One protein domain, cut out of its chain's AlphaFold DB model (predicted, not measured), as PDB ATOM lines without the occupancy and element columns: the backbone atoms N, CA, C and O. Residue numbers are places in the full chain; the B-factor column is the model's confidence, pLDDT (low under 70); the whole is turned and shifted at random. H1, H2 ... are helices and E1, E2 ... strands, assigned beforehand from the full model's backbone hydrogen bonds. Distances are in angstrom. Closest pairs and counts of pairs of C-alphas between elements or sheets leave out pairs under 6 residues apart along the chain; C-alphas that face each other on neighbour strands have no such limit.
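AT A GLANCE: This is residues 65 to 174 of the 174 residues of an uncharacterized protein of Caenorhabditis nigoni (UniProt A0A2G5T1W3). Four parallel strands stand side by side as a twisted wall, with helices H1, H2 and H3 in a loose row along one side of it and the other face bare. H4 continues the row beyond the E4 edge. The 110 printed residues hold four named helices and four named strands, alternating E1 H1 E2 H2 E3 H3 E4 H4, with sheet order E1 E2 E3 E4. The class is mixed, helices and strands, with under half of the residues in named elements; the whole is compact, with a radius of gyration of the C-alphas of 14.0 A and spans of 40 by 36 by 21 A.

HOW THE PARTS SIT: E1, residues 67 to 71, and E2, residues 92 to 95, are parallel, with N 93 and O 68 at 2.8 A. E3, residues 117 to 121, is parallel to E2, with N 94 and O 119 at 2.8 A. E4, residues 150 to 154, is parallel to E3, with N 152 and O 118 at 2.8 A. The sheet is twisted, its C-alphas up to 4.3 A off the best plane. H2, residues 107 to 112, is only just on the sheet, with 5 pairs of C-alphas within 10 A, and only grazes it. H3, residues 130 to 142, also only grazes it. H1, residues 78 to 81, and H4, residues 158 to 168, are not on it. H1 touches H2, closest at the C-alphas of Phe 80 and Pro 109, 5.8 A. H2 touches H3, closest at the C-alphas of Ala 107 and Asn 132, 4.5 A, the same way at a steep tilt of 38 degrees, only just past shallow. H3 touches H4, closest at the C-alphas of Phe 130 and Tyr 161, 6.5 A, the same way at a steep tilt of 44 degrees. Three strand-helix-strand units, two parallel neighbour strands with a helix between, are E1 H1 E2, E2 H2 E3 and E3 H3 E4, each with a right-handed crossover. Every O i to N i+4 pair is within hydrogen-bond range in H2, H3 and H4; H1 is too short for one.

IN THESE COORDINATES: E1 begins at C-alpha 67 (-6.002, 2.803, 32.963) and is 13.4 A long; E3 is 13.1 A and E4 13.0 A. H3 measures 18.1 A, and H4 15.7 A to C-alpha 168 (17.183, -6.910, 50.773).

THE WHOLE: The C-alphas farthest apart, of Glu 78 and Leu 174, are 42.6 A apart. The printed part has no cut. The link from E2 to H2 is long, with 11 residues. The pLDDT is under 70 at residues 99 to 103 and 170 to 174.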
ATOM      1  N   LEU A  65      -5.186   6.747  28.038       96.69
ATOM      2  CA  LEU A  65      -6.262   6.382  28.953       96.69
ATOM      3  C   LEU A  65      -5.768   6.499  30.400       96.69
ATOM      4  O   LEU A  65      -4.576   6.390  30.695       96.69
ATOM      5  N   LYS A  66      -6.686   6.669  31.347       96.69
ATOM      6  CA  LYS A  66      -6.342   6.612  32.770       96.69
ATOM      7  C   LYS A  66      -5.762   5.245  33.134       96.69
ATOM      8  O   LYS A  66      -4.772   5.184  33.859       96.69
ATOM      9  N   GLU A  67      -6.367   4.177  32.624       96.31
ATOM     10  CA  GLU A  67      -6.002   2.803  32.963       96.31
ATOM     11  C   GLU A  67      -6.385   1.814  31.858       96.31
ATOM     12  O   GLU A  67      -7.465   1.911  31.271       96.31
ATOM     13  N   ILE A  68      -5.523   0.832  31.610       96.06
ATOM     14  CA  ILE A  68      -5.873  -0.385  30.875       96.06
ATOM     15  C   ILE A  68      -5.632  -1.560  31.817       96.06
ATOM     16  O   ILE A  68      -4.519  -1.752  32.295       96.06
ATOM     17  N   GLY A  69      -6.685  -2.320  32.099       94.88
ATOM     18  CA  GLY A  69      -6.637  -3.568  32.845       94.88
ATOM     19  C   GLY A  69      -6.696  -4.772  31.910       94.88
ATOM     20  O   GLY A  69      -7.526  -4.780  31.003       94.88
ATOM     21  N   MET A  70      -5.851  -5.775  32.130       93.06
ATOM     22  CA  MET A  70      -5.760  -6.984  31.302       93.06
ATOM     23  C   MET A  70      -5.670  -8.231  32.179       93.06
ATOM     24  O   MET A  70      -4.804  -8.308  33.052       93.06
ATOM     25  N   GLU A  71      -6.579  -9.184  31.980       89.62
ATOM     26  CA  GLU A  71      -6.446 -10.541  32.509       89.62
ATOM     27  C   GLU A  71      -5.491 -11.310  31.611       89.62
ATOM     28  O   GLU A  71      -5.677 -11.369  30.400       89.62
ATOM     29  N   ILE A  72      -4.443 -11.855  32.217       88.62
ATOM     30  CA  ILE A  72      -3.434 -12.630  31.504       88.62
ATOM     31  C   ILE A  72      -3.621 -14.104  31.805       88.62
ATOM     32  O   ILE A  72      -4.003 -14.471  32.914       88.62
ATOM     33  N   GLU A  73      -3.278 -14.961  30.853       85.19
ATOM     34  CA  GLU A  73      -3.434 -16.409  31.029       85.19
ATOM     35  C   GLU A  73      -2.134 -17.096  31.463       85.19
ATOM     36  O   GLU A  73      -2.146 -18.163  32.081       85.19
ATOM     37  N   SER A  74      -0.988 -16.496  31.132       86.19
ATOM     38  CA  SER A  74       0.318 -17.152  31.198       86.19
ATOM     39  C   SER A  74       1.461 -16.139  31.322       86.19
ATOM     40  O   SER A  74       1.353 -15.026  30.813       86.19
ATOM     41  N   PRO A  75       2.609 -16.501  31.925       87.94
ATOM     42  CA  PRO A  75       3.818 -15.666  31.892       87.94
ATOM     43  C   PRO A  75       4.395 -15.472  30.477       87.94
ATOM     44  O   PRO A  75       5.268 -14.628  30.273       87.94
ATOM     45  N   PHE A  76       3.928 -16.248  29.498       87.38
ATOM     46  CA  PHE A  76       4.337 -16.154  28.094       87.38
ATOM     47  C   PHE A  76       3.368 -15.343  27.226       87.38
ATOM     48  O   PHE A  76       3.531 -15.323  26.010       87.38
ATOM     49  N   ASP A  77       2.366 -14.710  27.836       86.75
ATOM     50  CA  ASP A  77       1.379 -13.891  27.139       86.75
ATOM     51  C   ASP A  77       2.045 -12.731  26.373       86.75
ATOM     52  O   ASP A  77       3.022 -12.124  26.832       86.75
ATOM     53  N   GLU A  78       1.519 -12.419  25.191       83.81
ATOM     54  CA  GLU A  78       2.075 -11.407  24.293       83.81
ATOM     55  C   GLU A  78       2.009  -9.992  24.870       83.81
ATOM     56  O   GLU A  78       2.810  -9.135  24.489       83.81
ATOM     57  N   VAL A  79       1.142  -9.741  25.860       84.06
ATOM     58  CA  VAL A  79       1.123  -8.462  26.589       84.06
ATOM     59  C   VAL A  79       2.501  -8.091  27.158       84.06
ATOM     60  O   VAL A  79       2.865  -6.911  27.203       84.06
ATOM     61  N   PHE A  80       3.317  -9.087  27.526       89.56
ATOM     62  CA  PHE A  80       4.666  -8.884  28.055       89.56
ATOM     63  C   PHE A  80       5.691  -8.450  26.991       89.56
ATOM     64  O   PHE A  80       6.813  -8.082  27.343       89.56
ATOM     65  N   ASN A  81       5.308  -8.403  25.710       89.44
ATOM     66  CA  ASN A  81       6.104  -7.849  24.609       89.44
ATOM     67  C   ASN A  81       5.916  -6.330  24.432       89.44
ATOM     68  O   ASN A  81       6.235  -5.785  23.378       89.44
ATOM     69  N   ASN A  82       5.452  -5.625  25.472       87.38
ATOM     70  CA  ASN A  82       5.259  -4.167  25.479       87.38
ATOM     71  C   ASN A  82       4.225  -3.673  24.457       87.38
ATOM     72  O   ASN A  82       4.373  -2.595  23.885       87.38
ATOM     73  N   MET A  83       3.160  -4.453  24.256       89.06
ATOM     74  CA  MET A  83       2.046  -4.092  23.375       89.06
ATOM     75  C   MET A  83       1.333  -2.803  23.822       89.06
ATOM     76  O   MET A  83       0.909  -2.007  22.986       89.06
ATOM     77  N   VAL A  84       1.202  -2.595  25.137       91.50
ATOM     78  CA  VAL A  84       0.624  -1.381  25.729       91.50
ATOM     79  C   VAL A  84       1.742  -0.508  26.277       91.50
ATOM     80  O   VAL A  84       2.546  -0.943  27.104       91.50
ATOM     81  N   THR A  85       1.778   0.744  25.832       92.56
ATOM     82  CA  THR A  85       2.830   1.706  26.165       92.56
ATOM     83  C   THR A  85       2.272   2.924  26.904       92.56
ATOM     84  O   THR A  85       1.062   3.105  27.037       92.56
ATOM     85  N   ALA A  86       3.165   3.818  27.334       93.56
ATOM     86  CA  ALA A  86       2.792   5.065  28.002       93.56
ATOM     87  C   ALA A  86       1.905   5.995  27.149       93.56
ATOM     88  O   ALA A  86       1.220   6.854  27.699       93.56
ATOM     89  N   SER A  87       1.915   5.859  25.814       94.81
ATOM     90  CA  SER A  87       0.992   6.619  24.957       94.81
ATOM     91  C   SER A  87      -0.430   6.067  24.974       94.81
ATOM     92  O   SER A  87      -1.361   6.767  24.583       94.81
ATOM     93  N   ASP A  88      -0.603   4.823  25.416       95.06
ATOM     94  CA  ASP A  88      -1.889   4.142  25.435       95.06
ATOM     95  C   ASP A  88      -2.590   4.312  26.788       95.06
ATOM     96  O   ASP A  88      -3.798   4.549  26.835       95.06
ATOM     97  N   CYS A  89      -1.852   4.257  27.901       96.31
ATOM     98  CA  CYS A  89      -2.417   4.504  29.224       96.31
ATOM     99  C   CYS A  89      -1.408   5.026  30.249       96.31
ATOM    100  O   CYS A  89      -0.203   4.838  30.127       96.31
ATOM    101  N   ASN A  90      -1.924   5.653  31.305       96.75
ATOM    102  CA  ASN A  90      -1.120   6.120  32.434       96.75
ATOM    103  C   ASN A  90      -0.796   4.996  33.432       96.75
ATOM    104  O   ASN A  90       0.237   5.054  34.097       96.75
ATOM    105  N   LYS A  91      -1.663   3.981  33.545       96.81
ATOM    106  CA  LYS A  91      -1.485   2.804  34.406       96.81
ATOM    107  C   LYS A  91      -1.893   1.534  33.658       96.81
ATOM    108  O   LYS A  91      -3.014   1.457  33.159       96.81
ATOM    109  N   LEU A  92      -1.004   0.546  33.634       96.00
ATOM    110  CA  LEU A  92      -1.284  -0.799  33.139       96.00
ATOM    111  C   LEU A  92      -1.535  -1.722  34.332       96.00
ATOM    112  O   LEU A  92      -0.624  -1.977  35.121       96.00
ATOM    113  N   SER A  93      -2.761  -2.215  34.462       95.50
ATOM    114  CA  SER A  93      -3.153  -3.167  35.500       95.50
ATOM    115  C   SER A  93      -3.170  -4.576  34.921       95.50
ATOM    116  O   SER A  93      -3.825  -4.836  33.915       95.50
ATOM    117  N   VAL A  94      -2.454  -5.497  35.554       93.81
ATOM    118  CA  VAL A  94      -2.327  -6.887  35.114       93.81
ATOM    119  C   VAL A  94      -2.974  -7.788  36.160       93.81
ATOM    120  O   VAL A  94      -2.514  -7.848  37.304       93.81
ATOM    121  N   PHE A  95      -4.055  -8.469  35.783       91.62
ATOM    122  CA  PHE A  95      -4.768  -9.415  36.639       91.62
ATOM    123  C   PHE A  95      -4.201 -10.815  36.411       91.62
ATOM    124  O   PHE A  95      -4.292 -11.349  35.307       91.62
ATOM    125  N   LEU A  96      -3.601 -11.404  37.448       89.81
ATOM    126  CA  LEU A  96      -3.106 -12.780  37.371       89.81
ATOM    127  C   LEU A  96      -4.277 -13.760  37.169       89.81
ATOM    128  O   LEU A  96      -5.341 -13.539  37.752       89.81
ATOM    129  N   PRO A  97      -4.091 -14.857  36.412       85.88
ATOM    130  CA  PRO A  97      -5.175 -15.778  36.095       85.88
ATOM    131  C   PRO A  97      -5.638 -16.523  37.339       85.88
ATOM    132  O   PRO A  97      -4.849 -16.836  38.231       85.88
ATOM    133  N   MET A  98      -6.905 -16.929  37.371       79.44
ATOM    134  CA  MET A  98      -7.341 -17.953  38.319       79.44
ATOM    135  C   MET A  98      -6.701 -19.304  37.946       79.44
ATOM    136  O   MET A  98      -7.208 -20.026  37.094       79.44
ATOM    137  N   CYS A  99      -5.575 -19.665  38.568       66.62
ATOM    138  CA  CYS A  99      -4.846 -20.880  38.187       66.62
ATOM    139  C   CYS A  99      -5.568 -22.188  38.559       66.62
ATOM    140  O   CYS A  99      -6.056 -22.351  39.679       66.62
ATOM    141  N   ALA A 100      -5.492 -23.153  37.630       53.25
ATOM    142  CA  ALA A 100      -5.655 -24.596  37.847       53.25
ATOM    143  C   ALA A 100      -4.301 -25.351  37.938       53.25
ATOM    144  O   ALA A 100      -4.283 -26.542  38.237       53.25
ATOM    145  N   THR A 101      -3.166 -24.681  37.677       52.28
ATOM    146  CA  THR A 101      -1.858 -25.305  37.365       52.28
ATOM    147  C   THR A 101      -0.712 -24.996  38.346       52.28
ATOM    148  O   THR A 101       0.418 -25.412  38.108       52.28
ATOM    149  N   GLY A 102      -0.984 -24.346  39.483       58.56
ATOM    150  CA  GLY A 102       0.024 -24.042  40.513       58.56
ATOM    151  C   GLY A 102       0.726 -22.684  40.332       58.56
ATOM    152  O   GLY A 102       0.352 -21.912  39.453       58.56
ATOM    153  N   PRO A 103       1.706 -22.343  41.193       65.25
ATOM    154  CA  PRO A 103       2.312 -21.013  41.207       65.25
ATOM    155  C   PRO A 103       3.176 -20.780  39.959       65.25
ATOM    156  O   PRO A 103       4.212 -21.416  39.799       65.25
ATOM    157  N   GLY A 104       2.762 -19.858  39.084       71.88
ATOM    158  CA  GLY A 104       3.559 -19.459  37.917       71.88
ATOM    159  C   GLY A 104       4.857 -18.699  38.250       71.88
ATOM    160  O   GLY A 104       4.969 -18.029  39.285       71.88
ATOM    161  N   GLU A 105       5.820 -18.781  37.330       86.06
ATOM    162  CA  GLU A 105       7.069 -18.007  37.315       86.06
ATOM    163  C   GLU A 105       6.818 -16.657  36.630       86.06
ATOM    164  O   GLU A 105       6.741 -16.564  35.405       86.06
ATOM    165  N   TRP A 106       6.633 -15.605  37.426       89.50
ATOM    166  CA  TRP A 106       6.147 -14.310  36.944       89.50
ATOM    167  C   TRP A 106       7.209 -13.206  36.969       89.50
ATOM    168  O   TRP A 106       6.996 -12.166  36.352       89.50
ATOM    169  N   ALA A 107       8.350 -13.404  37.638       91.19
ATOM    170  CA  ALA A 107       9.368 -12.361  37.784       91.19
ATOM    171  C   ALA A 107       9.840 -11.793  36.436       91.19
ATOM    172  O   ALA A 107       9.741 -10.586  36.203       91.19
ATOM    173  N   ASP A 108      10.315 -12.666  35.546       92.81
ATOM    174  CA  ASP A 108      10.883 -12.300  34.246       92.81
ATOM    175  C   ASP A 108       9.893 -11.557  33.331       92.81
ATOM    176  O   ASP A 108      10.274 -10.531  32.765       92.81
ATOM    177  N   PRO A 109       8.628 -11.999  33.178       92.69
ATOM    178  CA  PRO A 109       7.613 -11.236  32.451       92.69
ATOM    179  C   PRO A 109       7.484  -9.778  32.913       92.69
ATOM    180  O   PRO A 109       7.563  -8.858  32.096       92.69
ATOM    181  N   PHE A 110       7.378  -9.540  34.225       92.31
ATOM    182  CA  PHE A 110       7.267  -8.181  34.770       92.31
ATOM    183  C   PHE A 110       8.587  -7.403  34.737       92.31
ATOM    184  O   PHE A 110       8.571  -6.173  34.682       92.31
ATOM    185  N   ILE A 111       9.733  -8.087  34.707       92.19
ATOM    186  CA  ILE A 111      11.021  -7.459  34.402       92.19
ATOM    187  C   ILE A 111      11.046  -6.967  32.950       92.19
ATOM    188  O   ILE A 111      11.562  -5.888  32.685       92.19
ATOM    189  N   ARG A 112      10.495  -7.693  31.977       90.69
ATOM    190  CA  ARG A 112      10.570  -7.260  30.568       90.69
ATOM    191  C   ARG A 112       9.645  -6.094  30.232       90.69
ATOM    192  O   ARG A 112       9.976  -5.319  29.331       90.69
ATOM    193  N   LEU A 113       8.543  -5.935  30.966       91.62
ATOM    194  CA  LEU A 113       7.627  -4.812  30.783       91.62
ATOM    195  C   LEU A 113       8.324  -3.464  31.028       91.62
ATOM    196  O   LEU A 113       9.038  -3.258  32.011       91.62
ATOM    197  N   GLN A 114       8.110  -2.538  30.100       90.50
ATOM    198  CA  GLN A 114       8.678  -1.186  30.075       90.50
ATOM    199  C   GLN A 114       7.628  -0.109  30.368       90.50
ATOM    200  O   GLN A 114       7.921   1.080  30.268       90.50
ATOM    201  N   HIS A 115       6.392  -0.496  30.696       94.50
ATOM    202  CA  HIS A 115       5.346   0.471  30.995       94.50
ATOM    203  C   HIS A 115       5.704   1.276  32.264       94.50
ATOM    204  O   HIS A 115       6.099   0.668  33.264       94.50
ATOM    205  N   PRO A 116       5.550   2.618  32.280       93.88
ATOM    206  CA  PRO A 116       5.977   3.436  33.415       93.88
ATOM    207  C   PRO A 116       5.284   3.094  34.727       93.88
ATOM    208  O   PRO A 116       5.891   3.172  35.787       93.88
ATOM    209  N   PHE A 117       4.016   2.705  34.682       95.94
ATOM    210  CA  PHE A 117       3.300   2.285  35.877       95.94
ATOM    211  C   PHE A 117       2.582   0.968  35.624       95.94
ATOM    212  O   PHE A 117       1.657   0.913  34.813       95.94
ATOM    213  N   ILE A 118       3.037  -0.074  36.312       95.19
ATOM    214  CA  ILE A 118       2.462  -1.415  36.279       95.19
ATOM    215  C   ILE A 118       1.857  -1.708  37.650       95.19
ATOM    216  O   ILE A 118       2.514  -1.515  38.671       95.19
ATOM    217  N   GLU A 119       0.622  -2.190  37.688       95.81
ATOM    218  CA  GLU A 119      -0.037  -2.663  38.904       95.81
ATOM    219  C   GLU A 119      -0.426  -4.131  38.738       95.81
ATOM    220  O   GLU A 119      -1.165  -4.494  37.829       95.81
ATOM    221  N   ILE A 120       0.079  -4.987  39.619       94.06
ATOM    222  CA  ILE A 120      -0.226  -6.415  39.639       94.06
ATOM    223  C   ILE A 120      -1.390  -6.635  40.596       94.06
ATOM    224  O   ILE A 120      -1.314  -6.261  41.767       94.06
ATOM    225  N   THR A 121      -2.446  -7.282  40.116       90.94
ATOM    226  CA  THR A 121      -3.584  -7.695  40.938       90.94
ATOM    227  C   THR A 121      -3.634  -9.214  41.024       90.94
ATOM    228  O   THR A 121      -3.693  -9.908  40.010       90.94
ATOM    229  N   GLU A 122      -3.605  -9.737  42.249       86.62
ATOM    230  CA  GLU A 122      -3.660 -11.177  42.504       86.62
ATOM    231  C   GLU A 122      -5.077 -11.735  42.309       86.62
ATOM    232  O   GLU A 122      -6.064 -11.131  42.742       86.62
ATOM    233  N   ALA A 123      -5.174 -12.939  41.745       81.19
ATOM    234  CA  ALA A 123      -6.391 -13.737  41.821       81.19
ATOM    235  C   ALA A 123      -6.409 -14.560  43.123       81.19
ATOM    236  O   ALA A 123      -5.352 -14.908  43.658       81.19
ATOM    237  N   PRO A 124      -7.590 -14.955  43.643       78.19
ATOM    238  CA  PRO A 124      -7.679 -15.739  44.878       78.19
ATOM    239  C   PRO A 124      -6.833 -17.024  44.880       78.19
ATOM    240  O   PRO A 124      -6.277 -17.386  45.918       78.19
ATOM    241  N   SER A 125      -6.735 -17.702  43.732       76.00
ATOM    242  CA  SER A 125      -5.988 -18.955  43.558       76.00
ATOM    243  C   SER A 125      -4.569 -18.771  43.017       76.00
ATOM    244  O   SER A 125      -3.813 -19.739  43.001       76.00
ATOM    245  N   GLN A 126      -4.185 -17.556  42.613       80.69
ATOM    246  CA  GLN A 126      -2.877 -17.273  42.030       80.69
ATOM    247  C   GLN A 126      -2.265 -16.033  42.671       80.69
ATOM    248  O   GLN A 126      -2.664 -14.897  42.414       80.69
ATOM    249  N   LYS A 127      -1.250 -16.276  43.498       82.12
ATOM    250  CA  LYS A 127      -0.501 -15.224  44.183       82.12
ATOM    251  C   LYS A 127       0.757 -14.878  43.409       82.12
ATOM    252  O   LYS A 127       1.427 -15.760  42.863       82.12
ATOM    253  N   PHE A 128       1.117 -13.605  43.423       86.69
ATOM    254  CA  PHE A 128       2.413 -13.166  42.941       86.69
ATOM    255  C   PHE A 128       3.445 -13.506  44.014       86.69
ATOM    256  O   PHE A 128       3.620 -12.756  44.969       86.69
ATOM    257  N   SER A 129       4.056 -14.692  43.926       87.62
ATOM    258  CA  SER A 129       4.893 -15.229  45.008       87.62
ATOM    259  C   SER A 129       5.936 -14.220  45.513       87.62
ATOM    260  O   SER A 129       6.433 -13.368  44.777       87.62
ATOM    261  N   PHE A 130       6.305 -14.338  46.787       87.12
ATOM    262  CA  PHE A 130       7.341 -13.490  47.377       87.12
ATOM    263  C   PHE A 130       8.672 -13.563  46.607       87.12
ATOM    264  O   PHE A 130       9.326 -12.541  46.417       87.12
ATOM    265  N   GLY A 131       9.028 -14.749  46.100       87.50
ATOM    266  CA  GLY A 131      10.189 -14.937  45.227       87.50
ATOM    267  C   GLY A 131      10.074 -14.152  43.920       87.50
ATOM    268  O   GLY A 131      11.018 -13.453  43.560       87.50
ATOM    269  N   ASN A 132       8.904 -14.181  43.267       90.12
ATOM    270  CA  ASN A 132       8.660 -13.395  42.056       90.12
ATOM    271  C   ASN A 132       8.822 -11.894  42.318       90.12
ATOM    272  O   ASN A 132       9.523 -11.203  41.583       90.12
ATOM    273  N   PHE A 133       8.235 -11.404  43.410       89.88
ATOM    274  CA  PHE A 133       8.331  -9.998  43.789       89.88
ATOM    275  C   PHE A 133       9.757  -9.556  44.095       89.88
ATOM    276  O   PHE A 133      10.218  -8.557  43.543       89.88
ATOM    277  N   LEU A 134      10.482 -10.303  44.931       88.06
ATOM    278  CA  LEU A 134      11.876  -9.979  45.218       88.06
ATOM    279  C   LEU A 134      12.755 -10.067  43.972       88.06
ATOM    280  O   LEU A 134      13.652  -9.237  43.833       88.06
ATOM    281  N   GLY A 135      12.507 -11.026  43.076       90.31
ATOM    282  CA  GLY A 135      13.204 -11.135  41.795       90.31
ATOM    283  C   GLY A 135      13.014  -9.883  40.938       90.31
ATOM    284  O   GLY A 135      13.997  -9.260  40.539       90.31
ATOM    285  N   THR A 136      11.764  -9.451  40.738       90.75
ATOM    286  CA  THR A 136      11.453  -8.243  39.962       90.75
ATOM    287  C   THR A 136      12.051  -6.985  40.589       90.75
ATOM    288  O   THR A 136      12.720  -6.215  39.900       90.75
ATOM    289  N   VAL A 137      11.868  -6.784  41.900       87.38
ATOM    290  CA  VAL A 137      12.388  -5.599  42.600       87.38
ATOM    291  C   VAL A 137      13.918  -5.588  42.609       87.38
ATOM    292  O   VAL A 137      14.511  -4.550  42.331       87.38
ATOM    293  N   SER A 138      14.575  -6.726  42.864       87.69
ATOM    294  CA  SER A 138      16.045  -6.816  42.838       87.69
ATOM    295  C   SER A 138      16.600  -6.475  41.463       87.69
ATOM    296  O   SER A 138      17.516  -5.663  41.366       87.69
ATOM    297  N   ASN A 139      15.991  -7.004  40.399       91.88
ATOM    298  CA  ASN A 139      16.400  -6.673  39.043       91.88
ATOM    299  C   ASN A 139      16.261  -5.171  38.747       91.88
ATOM    300  O   ASN A 139      17.187  -4.588  38.195       91.88
ATOM    301  N   TRP A 140      15.155  -4.536  39.149       88.12
ATOM    302  CA  TRP A 140      14.948  -3.094  38.955       88.12
ATOM    303  C   TRP A 140      15.907  -2.229  39.784       88.12
ATOM    304  O   TRP A 140      16.214  -1.113  39.375       88.12
ATOM    305  N   MET A 141      16.383  -2.712  40.935       84.75
ATOM    306  CA  MET A 141      17.415  -2.023  41.719       84.75
ATOM    307  C   MET A 141      18.797  -2.128  41.066       84.75
ATOM    308  O   MET A 141      19.534  -1.147  41.034       84.75
ATOM    309  N   GLU A 142      19.145  -3.304  40.540       89.75
ATOM    310  CA  GLU A 142      20.410  -3.549  39.831       89.75
ATOM    311  C   GLU A 142      20.438  -2.883  38.447       89.75
ATOM    312  O   GLU A 142      21.494  -2.451  37.983       89.75
ATOM    313  N   HIS A 143      19.269  -2.747  37.814       90.50
ATOM    314  CA  HIS A 143      19.066  -2.129  36.504       90.50
ATOM    315  C   HIS A 143      18.005  -1.021  36.614       90.50
ATOM    316  O   HIS A 143      16.842  -1.231  36.241       90.50
ATOM    317  N   PRO A 144      18.381   0.163  37.143       86.31
ATOM    318  CA  PRO A 144      17.441   1.240  37.421       86.31
ATOM    319  C   PRO A 144      16.624   1.655  36.201       86.31
ATOM    320  O   PRO A 144      17.151   1.894  35.113       86.31
ATOM    321  N   ARG A 145      15.315   1.795  36.409       88.81
ATOM    322  CA  ARG A 145      14.388   2.347  35.416       88.81
ATOM    323  C   ARG A 145      14.448   3.874  35.381       88.81
ATOM    324  O   ARG A 145      14.879   4.490  36.359       88.81
ATOM    325  N   PRO A 146      13.975   4.508  34.291       91.00
ATOM    326  CA  PRO A 146      13.824   5.955  34.258       91.00
ATOM    327  C   PRO A 146      12.970   6.465  35.426       91.00
ATOM    328  O   PRO A 146      12.046   5.794  35.892       91.00
ATOM    329  N   LEU A 147      13.255   7.686  35.882       87.31
ATOM    330  CA  LEU A 147      12.513   8.305  36.979       87.31
ATOM    331  C   LEU A 147      11.003   8.317  36.704       87.31
ATOM    332  O   LEU A 147      10.557   8.534  35.579       87.31
ATOM    333  N   GLY A 148      10.221   8.078  37.758       87.25
ATOM    334  CA  GLY A 148       8.763   7.994  37.686       87.25
ATOM    335  C   GLY A 148       8.213   6.591  37.426       87.25
ATOM    336  O   GLY A 148       7.009   6.407  37.597       87.25
ATOM    337  N   HIS A 149       9.063   5.609  37.093       92.50
ATOM    338  CA  HIS A 149       8.621   4.225  36.932       92.50
ATOM    339  C   HIS A 149       8.221   3.594  38.271       92.50
ATOM    340  O   HIS A 149       8.889   3.795  39.288       92.50
ATOM    341  N   LYS A 150       7.123   2.834  38.276       92.00
ATOM    342  CA  LYS A 150       6.547   2.198  39.465       92.00
ATOM    343  C   LYS A 150       6.008   0.815  39.128       92.00
ATOM    344  O   LYS A 150       5.342   0.634  38.110       92.00
ATOM    345  N   ILE A 151       6.230  -0.120  40.043       90.62
ATOM    346  CA  ILE A 151       5.536  -1.402  40.081       90.62
ATOM    347  C   ILE A 151       4.760  -1.498  41.396       90.62
ATOM    348  O   ILE A 151       5.306  -1.252  42.471       90.62
ATOM    349  N   GLY A 152       3.468  -1.783  41.298       91.06
ATOM    350  CA  GLY A 152       2.566  -1.983  42.426       91.06
ATOM    351  C   GLY A 152       2.114  -3.435  42.506       91.06
ATOM    352  O   GLY A 152       1.980  -4.099  41.483       91.06
ATOM    353  N   LEU A 153       1.854  -3.914  43.721       91.88
ATOM    354  CA  LEU A 153       1.229  -5.208  43.970       91.88
ATOM    355  C   LEU A 153       0.040  -5.002  44.909       91.88
ATOM    356  O   LEU A 153       0.219  -4.618  46.067       91.88
ATOM    357  N   LEU A 154      -1.165  -5.279  44.421       90.31
ATOM    358  CA  LEU A 154      -2.362  -5.323  45.245       90.31
ATOM    359  C   LEU A 154      -2.447  -6.698  45.913       90.31
ATOM    360  O   LEU A 154      -2.853  -7.682  45.296       90.31
ATOM    361  N   THR A 155      -2.054  -6.759  47.184       86.06
ATOM    362  CA  THR A 155      -2.000  -8.002  47.961       86.06
ATOM    363  C   THR A 155      -2.569  -7.822  49.362       86.06
ATOM    364  O   THR A 155      -2.566  -6.729  49.929       86.06
ATOM    365  N   ARG A 156      -3.027  -8.927  49.956       84.75
ATOM    366  CA  ARG A 156      -3.410  -8.987  51.376       84.75
ATOM    367  C   ARG A 156      -2.208  -9.179  52.306       84.75
ATOM    368  O   ARG A 156      -2.330  -8.931  53.498       84.75
ATOM    369  N   ASN A 157      -1.058  -9.600  51.778       85.75
ATOM    370  CA  ASN A 157       0.125  -9.968  52.561       85.75
ATOM    371  C   ASN A 157       1.178  -8.846  52.598       85.75
ATOM    372  O   ASN A 157       2.371  -9.113  52.483       85.75
ATOM    373  N   VAL A 158       0.745  -7.590  52.734       86.31
ATOM    374  CA  VAL A 158       1.589  -6.386  52.604       86.31
ATOM    375  C   VAL A 158       2.865  -6.468  53.455       86.31
ATOM    376  O   VAL A 158       3.959  -6.244  52.942       86.31
ATOM    377  N   GLU A 159       2.740  -6.864  54.723       88.50
ATOM    378  CA  GLU A 159       3.858  -6.970  55.673       88.50
ATOM    379  C   GLU A 159       4.981  -7.888  55.171       88.50
ATOM    380  O   GLU A 159       6.150  -7.512  55.224       88.50
ATOM    381  N   LEU A 160       4.632  -9.050  54.604       88.44
ATOM    382  CA  LEU A 160       5.605 -10.013  54.082       88.44
ATOM    383  C   LEU A 160       6.485  -9.386  52.994       88.44
ATOM    384  O   LEU A 160       7.709  -9.508  53.036       88.44
ATOM    385  N   TYR A 161       5.871  -8.702  52.024       87.38
ATOM    386  CA  TYR A 161       6.601  -8.086  50.913       87.38
ATOM    387  C   TYR A 161       7.444  -6.894  51.375       87.38
ATOM    388  O   TYR A 161       8.595  -6.765  50.955       87.38
ATOM    389  N   PHE A 162       6.910  -6.055  52.269       85.38
ATOM    390  CA  PHE A 162       7.647  -4.917  52.821       85.38
ATOM    391  C   PHE A 162       8.880  -5.351  53.620       85.38
ATOM    392  O   PHE A 162       9.964  -4.809  53.397       85.38
ATOM    393  N   GLU A 163       8.751  -6.339  54.510       85.94
ATOM    394  CA  GLU A 163       9.887  -6.861  55.282       85.94
ATOM    395  C   GLU A 163      10.947  -7.499  54.375       85.94
ATOM    396  O   GLU A 163      12.149  -7.317  54.584       85.94
ATOM    397  N   GLY A 164      10.523  -8.160  53.294       81.81
ATOM    398  CA  GLY A 164      11.435  -8.668  52.274       81.81
ATOM    399  C   GLY A 164      12.286  -7.594  51.610       81.81
ATOM    400  O   GLY A 164      13.504  -7.749  51.496       81.81
ATOM    401  N   VAL A 165      11.659  -6.493  51.194       82.62
ATOM    402  CA  VAL A 165      12.365  -5.366  50.570       82.62
ATOM    403  C   VAL A 165      13.315  -4.707  51.565       82.62
ATOM    404  O   VAL A 165      14.468  -4.467  51.217       82.62
ATOM    405  N   LYS A 166      12.882  -4.477  52.815       82.88
ATOM    406  CA  LYS A 166      13.751  -3.928  53.873       82.88
ATOM    407  C   LYS A 166      14.992  -4.791  54.093       82.88
ATOM    408  O   LYS A 166      16.106  -4.268  54.090       82.88
ATOM    409  N   SER A 167      14.793  -6.103  54.229       79.38
ATOM    410  CA  SER A 167      15.872  -7.079  54.394       79.38
ATOM    411  C   SER A 167      16.856  -7.024  53.222       79.38
ATOM    412  O   SER A 167      18.066  -6.928  53.429       79.38
ATOM    413  N   LYS A 168      16.348  -6.980  51.982       74.12
ATOM    414  CA  LYS A 168      17.183  -6.910  50.773       74.12
ATOM    415  C   LYS A 168      17.945  -5.586  50.639       74.12
ATOM    416  O   LYS A 168      19.082  -5.597  50.178       74.12
ATOM    417  N   LEU A 169      17.348  -4.472  51.061       72.19
ATOM    418  CA  LEU A 169      17.976  -3.147  51.078       72.19
ATOM    419  C   LEU A 169      18.991  -2.964  52.219       72.19
ATOM    420  O   LEU A 169      19.638  -1.921  52.293       72.19
ATOM    421  N   GLY A 170      19.122  -3.933  53.132       66.19
ATOM    422  CA  GLY A 170      19.967  -3.798  54.322       66.19
ATOM    423  C   GLY A 170      19.484  -2.712  55.293       66.19
ATOM    424  O   GLY A 170      20.242  -2.280  56.164       66.19
ATOM    425  N   ALA A 171      18.234  -2.256  55.156       58.25
ATOM    426  CA  ALA A 171      17.646  -1.246  56.020       58.25
ATOM    427  C   ALA A 171      17.299  -1.890  57.369       58.25
ATOM    428  O   ALA A 171      16.329  -2.641  57.481       58.25
ATOM    429  N   LYS A 172      18.107  -1.626  58.403       42.50
ATOM    430  CA  LYS A 172      17.754  -1.992  59.783       42.50
ATOM    431  C   LYS A 172      16.469  -1.262  60.179       42.50
ATOM    432  O   LYS A 172      16.310  -0.091  59.840       42.50
ATOM    433  N   ALA A 173      15.571  -1.961  60.877       47.19
ATOM    434  CA  ALA A 173      14.380  -1.364  61.472       47.19
ATOM    435  C   ALA A 173      14.782  -0.122  62.290       47.19
ATOM    436  O   ALA A 173      15.694  -0.213  63.116       47.19
ATOM    437  N   LEU A 174      14.161   1.020  61.975       38.97
ATOM    438  CA  LEU A 174      14.273   2.261  62.746       38.97
ATOM    439  C   LEU A 174      13.597   2.100  64.108       38.97
ATOM    440  O   LEU A 174      12.501   1.493  64.133       38.97
TER     441      LEU A 174